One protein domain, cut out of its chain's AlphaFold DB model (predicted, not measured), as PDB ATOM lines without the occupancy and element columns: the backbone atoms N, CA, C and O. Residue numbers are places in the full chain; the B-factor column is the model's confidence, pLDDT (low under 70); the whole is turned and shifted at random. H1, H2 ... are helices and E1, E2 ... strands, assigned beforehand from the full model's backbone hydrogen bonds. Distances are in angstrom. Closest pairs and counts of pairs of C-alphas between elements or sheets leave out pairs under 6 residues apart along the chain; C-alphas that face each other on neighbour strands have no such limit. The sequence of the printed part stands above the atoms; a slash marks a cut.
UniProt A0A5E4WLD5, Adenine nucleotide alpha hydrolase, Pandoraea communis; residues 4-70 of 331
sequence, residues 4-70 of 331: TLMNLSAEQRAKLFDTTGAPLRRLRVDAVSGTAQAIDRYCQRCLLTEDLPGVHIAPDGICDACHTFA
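AT A GLANCE: This is residues 4 to 70 of the 331 residues of the protein "Adenine nucleotide alpha hydrolase" of Pandoraea communis (UniProt A0A5E4WLD5). Picture a rod with a small three-stranded antiparallel sheet toward one end, helix H1 off beside it, and the short helix H2 at the far end. Between the sheet and H2 the chain winds through a long looped stretch, residues 39 to 63, with no named element. The printed part has 67 residues, under half of them in named elements, in the order E1, H1, E2, E3, H2; the class is mixed, helices and strands, and the sheet's order is E1, E2, E3. It is only just compact, close to loose, with a radius of gyration of the C-alphas of 12.8 A and spans of 42 by 20 by 19 A.

HOW THE PARTS SIT: Look first at strand E1, residues 4 to 7, an antiparallel neighbour of E2, residues 26 to 30, at 152 degrees between directions. You will find N 6 and O 27 within hydrogen-bond range at 2.9 A, and the C-alphas of Asn 7 and Arg 26, which face each other, 4.4 A apart. On to E3, residues 36 to 38: with E2 it makes an antiparallel hairpin at 137 degrees, and N 37 and O 28 are 2.8 A apart. Helix H1, residues 10 to 20, is not on the sheet and is apart from E3. Helix H2, residues 64 to 70, is apart from E1, E2 and H1. In H1 and H2 every O i to N i+4 pair is within hydrogen-bond range.

IN THESE COORDINATES: Find C-alpha 4 at (232.109, 164.076, 140.526), where E1 begins its 9.8 A. From C-alpha 10 at (221.105, 176.757, 131.708), H1 runs 15.3 A. E2 covers 13.1 A, E3 7.0 A, and H2 9.9 A to C-alpha 70 at (244.680, 190.383, 117.151).

THE WHOLE: The two C-alphas farthest apart, those of Val 32 and Ala 70, are 43.3 A apart. The printed part has no cut; the link from E3 to H2 is long, with 25 residues. No printed residue is under 70 in pLDDT.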
ATOM      1  N   THR A   4     233.102 164.330 141.578       85.19
ATOM      2  CA  THR A   4     232.109 164.076 140.526       85.19
ATOM      3  C   THR A   4     232.110 165.220 139.519       85.19
ATOM      4  O   THR A   4     232.244 166.390 139.884       85.19
ATOM      5  N   LEU A   5     231.973 164.883 138.237       85.00
ATOM      6  CA  LEU A   5     231.728 165.863 137.183       85.00
ATOM      7  C   LEU A   5     230.243 166.214 137.159       85.00
ATOM      8  O   LEU A   5     229.399 165.331 137.016       85.00
ATOM      9  N   MET A   6     229.936 167.499 137.284       85.62
ATOM     10  CA  MET A   6     228.575 168.020 137.253       85.62
ATOM     11  C   MET A   6     228.389 168.876 136.003       85.62
ATOM     12  O   MET A   6     229.077 169.884 135.850       85.62
ATOM     13  N   ASN A   7     227.447 168.496 135.138       86.31
ATOM     14  CA  ASN A   7     226.973 169.362 134.060       86.31
ATOM     15  C   ASN A   7     226.030 170.418 134.642       86.31
ATOM     16  O   ASN A   7     225.162 170.098 135.454       86.31
ATOM     17  N   LEU A   8     226.212 171.668 134.230       86.44
ATOM     18  CA  LEU A   8     225.426 172.798 134.707       86.44
ATOM     19  C   LEU A   8     224.142 172.950 133.882       86.44
ATOM     20  O   LEU A   8     224.176 172.876 132.652       86.44
ATOM     21  N   SER A   9     223.018 173.217 134.551       85.81
ATOM     22  CA  SER A   9     221.783 173.657 133.891       85.81
ATOM     23  C   SER A   9     221.969 175.031 133.228       85.81
ATOM     24  O   SER A   9     222.909 175.759 133.547       85.81
ATOM     25  N   ALA A  10     221.062 175.428 132.328       83.06
ATOM     26  CA  ALA A  10     221.105 176.757 131.708       83.06
ATOM     27  C   ALA A  10     221.148 177.885 132.757       83.06
ATOM     28  O   ALA A  10     222.029 178.740 132.701       83.06
ATOM     29  N   GLU A  11     220.294 177.805 133.782       87.38
ATOM     30  CA  GLU A  11     220.255 178.753 134.901       87.38
ATOM     31  C   GLU A  11     221.573 178.777 135.696       87.38
ATOM     32  O   GLU A  11     222.104 179.844 136.010       87.38
ATOM     33  N   GLN A  12     222.154 177.606 135.977       90.00
ATOM     34  CA  GLN A  12     223.438 177.513 136.679       90.00
ATOM     35  C   GLN A  12     224.584 178.114 135.859       90.00
ATOM     36  O   GLN A  12     225.436 178.801 136.423       90.00
ATOM     37  N   ARG A  13     224.601 177.889 134.538       89.81
ATOM     38  CA  ARG A  13     225.595 178.490 133.637       89.81
ATOM     39  C   ARG A  13     225.440 180.005 133.572       89.81
ATOM     40  O   ARG A  13     226.447 180.699 133.651       89.81
ATOM     41  N   ALA A  14     224.211 180.512 133.466       89.44
ATOM     42  CA  ALA A  14     223.938 181.947 133.458       89.44
ATOM     43  C   ALA A  14     224.436 182.604 134.752       89.44
ATOM     44  O   ALA A  14     225.267 183.506 134.696       89.44
ATOM     45  N   LYS A  15     224.056 182.056 135.913       91.62
ATOM     46  CA  LYS A  15     224.509 182.547 137.223       91.62
ATOM     47  C   LYS A  15     226.034 182.516 137.371       91.62
ATOM     48  O   LYS A  15     226.624 183.459 137.904       91.62
ATOM     49  N   LEU A  16     226.680 181.439 136.918       91.06
ATOM     50  CA  LEU A  16     228.137 181.329 136.933       91.06
ATOM     51  C   LEU A  16     228.777 182.404 136.050       91.06
ATOM     52  O   LEU A  16     229.715 183.071 136.492       91.06
ATOM     53  N   PHE A  17     228.266 182.584 134.834       93.06
ATOM     54  CA  PHE A  17     228.765 183.583 133.901       93.06
ATOM     55  C   PHE A  17     228.563 185.007 134.432       93.06
ATOM     56  O   PHE A  17     229.493 185.800 134.367       93.06
ATOM     57  N   ASP A  18     227.420 185.322 135.036       92.31
ATOM     58  CA  ASP A  18     227.170 186.647 135.623       92.31
ATOM     59  C   ASP A  18     228.109 186.952 136.793       92.31
ATOM     60  O   ASP A  18     228.538 188.089 136.979       92.31
ATOM     61  N   THR A  19     228.472 185.928 137.568       91.50
ATOM     62  CA  THR A  19     229.338 186.094 138.744       91.50
ATOM     63  C   THR A  19     230.823 186.143 138.377       91.50
ATOM     64  O   THR A  19     231.602 186.833 139.030       91.50
ATOM     65  N   THR A  20     231.245 185.375 137.370       90.44
ATOM     66  CA  THR A  20     232.675 185.099 137.113       90.44
ATOM     67  C   THR A  20     233.127 185.412 135.691       90.44
ATOM     68  O   THR A  20     234.320 185.396 135.406       90.44
ATOM     69  N   GLY A  21     232.190 185.622 134.769       91.38
ATOM     70  CA  GLY A  21     232.444 185.639 133.335       91.38
ATOM     71  C   GLY A  21     232.804 184.269 132.751       91.38
ATOM     72  O   GLY A  21     233.180 184.203 131.587       91.38
ATOM     73  N   ALA A  22     232.756 183.164 133.494       91.69
ATOM     74  CA  ALA A  22     233.179 181.866 132.978       91.69
ATOM     75  C   ALA A  22     232.034 181.175 132.199       91.69
ATOM     76  O   ALA A  22     231.006 180.861 132.799       91.69
ATOM     77  N   PRO A  23     232.184 180.876 130.891       91.75
ATOM     78  CA  PRO A  23     231.150 180.227 130.087       91.75
ATOM     79  C   PRO A  23     231.220 178.696 130.209       91.75
ATOM     80  O   PRO A  23     231.110 177.967 129.226       91.75
ATOM     81  N   LEU A  24     231.470 178.204 131.423       88.44
ATOM     82  CA  LEU A  24     231.722 176.789 131.674       88.44
ATOM     83  C   LEU A  24     230.429 175.985 131.605       88.44
ATOM     84  O   LEU A  24     229.371 176.426 132.050       88.44
ATOM     85  N   ARG A  25     230.536 174.765 131.081       85.75
ATOM     86  CA  ARG A  25     229.408 173.825 130.975       85.75
ATOM     87  C   ARG A  25     229.368 172.818 132.112       85.75
ATOM     88  O   ARG A  25     228.332 172.214 132.372       85.75
ATOM     89  N   ARG A  26     230.504 172.622 132.771       87.25
ATOM     90  CA  ARG A  26     230.708 171.577 133.763       87.25
ATOM     91  C   ARG A  26     231.734 172.004 134.798       87.25
ATOM     92  O   ARG A  26     232.668 172.745 134.497       87.25
ATOM     93  N   LEU A  27     231.551 171.514 136.015       89.06
ATOM     94  CA  LEU A  27     232.458 171.728 137.138       89.06
ATOM     95  C   LEU A  27     232.813 170.378 137.759       89.06
ATOM     96  O   LEU A  27     232.038 169.421 137.695       89.06
ATOM     97  N   ARG A  28     233.983 170.304 138.391       89.81
ATOM     98  CA  ARG A  28     234.319 169.210 139.303       89.81
ATOM     99  C   ARG A  28     233.906 169.616 140.697       89.81
ATOM    100  O   ARG A  28     234.344 170.656 141.178       89.81
ATOM    101  N   VAL A  29     233.099 168.785 141.336       88.56
ATOM    102  CA  VAL A  29     232.665 168.994 142.716       88.56
ATOM    103  C   VAL A  29     233.318 167.934 143.588       88.56
ATOM    104  O   VAL A  29     233.219 166.735 143.308       88.56
ATOM    105  N   ASP A  30     234.029 168.374 144.620       88.44
ATOM    106  CA  ASP A  30     234.576 167.480 145.638       88.44
ATOM    107  C   ASP A  30     233.447 166.954 146.535       88.44
ATOM    108  O   ASP A  30     232.675 167.733 147.093       88.44
ATOM    109  N   ALA A  31     233.337 165.628 146.674       83.38
ATOM    110  CA  ALA A  31     232.194 165.003 147.343       83.38
ATOM    111  C   ALA A  31     232.161 165.223 148.865       83.38
ATOM    112  O   ALA A  31     231.127 164.989 149.482       83.38
ATOM    113  N   VAL A  32     233.280 165.634 149.476       84.62
ATOM    114  CA  VAL A  32     233.395 165.801 150.934       84.62
ATOM    115  C   VAL A  32     233.217 167.265 151.331       84.62
ATOM    116  O   VAL A  32     232.470 167.569 152.254       84.62
ATOM    117  N   SER A  33     233.895 168.175 150.636       88.69
ATOM    118  CA  SER A  33     233.864 169.614 150.921       88.69
ATOM    119  C   SER A  33     232.748 170.360 150.190       88.69
ATOM    120  O   SER A  33     232.440 171.490 150.557       88.69
ATOM    121  N   GLY A  34     232.174 169.777 149.131       84.12
ATOM    122  CA  GLY A  34     231.232 170.466 148.244       84.12
ATOM    123  C   GLY A  34     231.882 171.548 147.373       84.12
ATOM    124  O   GLY A  34     231.180 172.282 146.678       84.12
ATOM    125  N   THR A  35     233.213 171.667 147.392       87.12
ATOM    126  CA  THR A  35     233.932 172.699 146.638       87.12
ATOM    127  C   THR A  35     233.831 172.420 145.142       87.12
ATOM    128  O   THR A  35     234.221 171.345 144.682       87.12
ATOM    129  N   ALA A  36     233.343 173.400 144.379       84.88
ATOM    130  CA  ALA A  36     233.297 173.344 142.925       84.88
ATOM    131  C   ALA A  36     234.546 173.994 142.311       84.88
ATOM    132  O   ALA A  36     234.949 175.089 142.701       84.88
ATOM    133  N   GLN A  37     235.148 173.327 141.331       87.06
ATOM    134  CA  GLN A  37     236.316 173.797 140.595       87.06
ATOM    135  C   GLN A  37     236.058 173.721 139.091       87.06
ATOM    136  O   GLN A  37     235.494 172.743 138.587       87.06
ATOM    137  N   ALA A  38     236.499 174.751 138.368       84.81
ATOM    138  CA  ALA A  38     236.556 174.713 136.915       84.81
ATOM    139  C   ALA A  38     237.507 173.596 136.474       84.81
ATOM    140  O   ALA A  38     238.617 173.479 136.992       84.81
ATOM    141  N   ILE A  39     237.067 172.772 135.527       85.50
ATOM    142  CA  ILE A  39     237.917 171.726 134.940       85.50
ATOM    143  C   ILE A  39     238.478 172.111 133.581       85.50
ATOM    144  O   ILE A  39     239.496 171.562 133.178       85.50
ATOM    145  N   ASP A  40     237.822 173.051 132.907       87.25
ATOM    146  CA  ASP A  40     238.189 173.522 131.584       87.25
ATOM    147  C   ASP A  40     238.653 174.975 131.706       87.25
ATOM    148  O   ASP A  40     238.029 175.785 132.407       87.25
ATOM    149  N   ARG A  41     239.756 175.325 131.037       93.38
ATOM    150  CA  ARG A  41     240.119 176.737 130.891       93.38
ATOM    151  C   ARG A  41     239.177 177.394 129.893       93.38
ATOM    152  O   ARG A  41     238.606 176.744 129.018       93.38
ATOM    153  N   TYR A  42     239.037 178.706 130.011       95.31
ATOM    154  CA  TYR A  42     238.204 179.498 129.122       95.31
ATOM    155  C   TYR A  42     238.913 180.777 128.704       95.31
ATOM    156  O   TYR A  42     239.737 181.322 129.438       95.31
ATOM    157  N   CYS A  43     238.573 181.253 127.511       97.31
ATOM    158  CA  CYS A  43     239.106 182.488 126.972       97.31
ATOM    159  C   CYS A  43     238.511 183.691 127.712       97.31
ATOM    160  O   CYS A  43     237.289 183.808 127.840       97.31
ATOM    161  N   GLN A  44     239.361 184.627 128.129       96.12
ATOM    162  CA  GLN A  44     238.930 185.879 128.764       96.12
ATOM    163  C   GLN A  44     238.366 186.900 127.756       96.12
ATOM    164  O   GLN A  44     237.674 187.835 128.144       96.12
ATOM    165  N   ARG A  45     238.622 186.722 126.450       96.50
ATOM    166  CA  ARG A  45     238.163 187.634 125.378       96.50
ATOM    167  C   ARG A  45     236.889 187.189 124.663       96.50
ATOM    168  O   ARG A  45     236.103 188.032 124.256       96.50
ATOM    169  N   CYS A  46     236.680 185.887 124.481       97.06
ATOM    170  CA  CYS A  46     235.496 185.336 123.810       97.06
ATOM    171  C   CYS A  46     234.881 184.202 124.642       97.06
ATOM    172  O   CYS A  46     235.192 184.075 125.822       97.06
ATOM    173  N   LEU A  47     233.995 183.388 124.066       96.50
ATOM    174  CA  LEU A  47     233.271 182.349 124.809       96.50
ATOM    175  C   LEU A  47     233.904 180.958 124.703       96.50
ATOM    176  O   LEU A  47     233.359 180.007 125.246       96.50
ATOM    177  N   LEU A  48     235.033 180.824 124.005       95.94
ATOM    178  CA  LEU A  48     235.667 179.524 123.792       95.94
ATOM    179  C   LEU A  48     236.267 178.950 125.084       95.94
ATOM    180  O   LEU A  48     236.891 179.671 125.866       95.94
ATOM    181  N   THR A  49     236.115 177.640 125.255       93.94
ATOM    182  CA  THR A  49     236.548 176.835 126.406       93.94
ATOM    183  C   THR A  49     237.284 175.573 125.932       93.94
ATOM    184  O   THR A  49     237.025 175.105 124.827       93.94
ATOM    185  N   GLU A  50     238.218 175.016 126.714       92.50
ATOM    186  CA  GLU A  50     239.064 173.870 126.285       92.50
ATOM    187  C   GLU A  50     238.310 172.545 126.095       92.50
ATOM    188  O   GLU A  50     238.809 171.636 125.436       92.50
ATOM    189  N   ASP A  51     237.101 172.414 126.638       88.38
ATOM    190  CA  ASP A  51     236.219 171.272 126.374       88.38
ATOM    191  C   ASP A  51     235.537 171.329 125.000       88.38
ATOM    192  O   ASP A  51     234.841 170.380 124.619       88.38
ATOM    193  N   LEU A  52     235.704 172.426 124.258       90.19
ATOM    194  CA  LEU A  52     235.255 172.540 122.879       90.19
ATOM    195  C   LEU A  52     236.311 171.961 121.919       90.19
ATOM    196  O   LEU A  52     237.496 172.284 122.027       90.19
ATOM    197  N   PRO A  53     235.902 171.136 120.936       89.06
ATOM    198  CA  PRO A  53     236.814 170.567 119.950       89.06
ATOM    199  C   PRO A  53     237.722 171.598 119.260       89.06
ATOM    200  O   PRO A  53     237.255 172.547 118.635       89.06
ATOM    201  N   GLY A  54     239.036 171.369 119.323       92.38
ATOM    202  CA  GLY A  54     240.029 172.206 118.641       92.38
ATOM    203  C   GLY A  54     240.275 173.571 119.289       92.38
ATOM    204  O   GLY A  54     240.921 174.416 118.673       92.38
ATOM    205  N   VAL A  55     239.779 173.806 120.509       95.50
ATOM    206  CA  VAL A  55     240.080 175.018 121.275       95.50
ATOM    207  C   VAL A  55     241.276 174.778 122.186       95.50
ATOM    208  O   VAL A  55     241.294 173.845 122.983       95.50
ATOM    209  N   HIS A  56     242.246 175.681 122.108       96.81
ATOM    210  CA  HIS A  56     243.362 175.762 123.038       96.81
ATOM    211  C   HIS A  56     243.357 177.128 123.728       96.81
ATOM    212  O   HIS A  56     243.161 178.153 123.065       96.81
ATOM    213  N   ILE A  57     243.526 177.136 125.056       97.56
ATOM    214  CA  ILE A  57     243.640 178.354 125.862       97.56
ATOM    215  C   ILE A  57     245.086 178.482 126.344       97.56
ATOM    216  O   ILE A  57     245.574 177.671 127.138       97.56
ATOM    217  N   ALA A  58     245.762 179.527 125.872       96.44
ATOM    218  CA  ALA A  58     247.137 179.818 126.231       96.44
ATOM    219  C   ALA A  58     247.265 180.179 127.729       96.44
ATOM    220  O   ALA A  58     246.272 180.499 128.394       96.44
ATOM    221  N   PRO A  59     248.485 180.135 128.305       96.25
ATOM    222  CA  PRO A  59     248.706 180.436 129.723       96.25
ATOM    223  C   PRO A  59     248.264 181.837 130.175       96.25
ATOM    224  O   PRO A  59     248.030 182.035 131.363       96.25
ATOM    225  N   ASP A  60     248.133 182.794 129.255       97.12
ATOM    226  CA  ASP A  60     247.625 184.145 129.523       97.12
ATOM    227  C   ASP A  60     246.082 184.219 129.593       97.12
ATOM    228  O   ASP A  60     245.514 185.290 129.812       97.12
ATOM    229  N   GLY A  61     245.394 183.086 129.416       96.50
ATOM    230  CA  GLY A  61     243.936 182.989 129.433       96.50
ATOM    231  C   GLY A  61     243.269 183.372 128.111       96.50
ATOM    232  O   GLY A  61     242.051 183.564 128.086       96.50
ATOM    233  N   ILE A  62     244.020 183.500 127.014       98.19
ATOM    234  CA  ILE A  62     243.504 183.849 125.686       98.19
ATOM    235  C   ILE A  62     243.590 182.640 124.751       98.19
ATOM    236  O   ILE A  62     244.535 181.863 124.782       98.19
ATOM    237  N   CYS A  63     242.569 182.435 123.917       98.00
ATOM    238  CA  CYS A  63     242.596 181.348 122.937       98.00
ATOM    239  C   CYS A  63     243.411 181.710 121.690       98.00
ATOM    240  O   CYS A  63     243.458 182.880 121.293       98.00
ATOM    241  N   ASP A  64     243.944 180.701 121.000       97.62
ATOM    242  CA  ASP A  64     244.725 180.880 119.765       97.62
ATOM    243  C   ASP A  64     243.985 181.727 118.721       97.62
ATOM    244  O   ASP A  64     244.547 182.641 118.122       97.62
ATOM    245  N   ALA A  65     242.677 181.506 118.562       97.25
ATOM    246  CA  ALA A  65     241.855 182.263 117.620       97.25
ATOM    247  C   ALA A  65     241.770 183.769 117.954       97.25
ATOM    248  O   ALA A  65     241.615 184.591 117.050       97.25
ATOM    249  N   CYS A  66     241.860 184.150 119.234       97.81
ATOM    250  CA  CYS A  66     241.938 185.553 119.650       97.81
ATOM    251  C   CYS A  66     243.327 186.149 119.407       97.81
ATOM    252  O   CYS A  66     243.407 187.319 119.031       97.81
ATOM    253  N   HIS A  67     244.402 185.374 119.586       98.12
ATOM    254  CA  HIS A  67     245.752 185.819 119.230       98.12
ATOM    255  C   HIS A  67     245.888 186.056 117.728       98.12
ATOM    256  O   HIS A  67     246.323 187.134 117.320       98.12
ATOM    257  N   THR A  68     245.447 185.099 116.908       97.38
ATOM    258  CA  THR A  68     245.468 185.212 115.445       97.38
ATOM    259  C   THR A  68     244.688 186.433 114.973       97.38
ATOM    260  O   THR A  68     245.221 187.246 114.221       97.38
ATOM    261  N   PHE A  69     243.467 186.628 115.486       96.81
ATOM    262  CA  PHE A  69     242.655 187.797 115.148       96.81
ATOM    263  C   PHE A  69     243.337 189.117 115.535       96.81
ATOM    264  O   PHE A  69     243.304 190.075 114.763       96.81
ATOM    265  N   ALA A  70     243.969 189.184 116.711       97.06
ATOM    266  CA  ALA A  70     244.680 190.383 117.151       97.06
ATOM    267  C   ALA A  70     245.889 190.692 116.252       97.06
ATOM    268  O   ALA A  70     246.103 191.851 115.897       97.06
TER     269      ALA A  70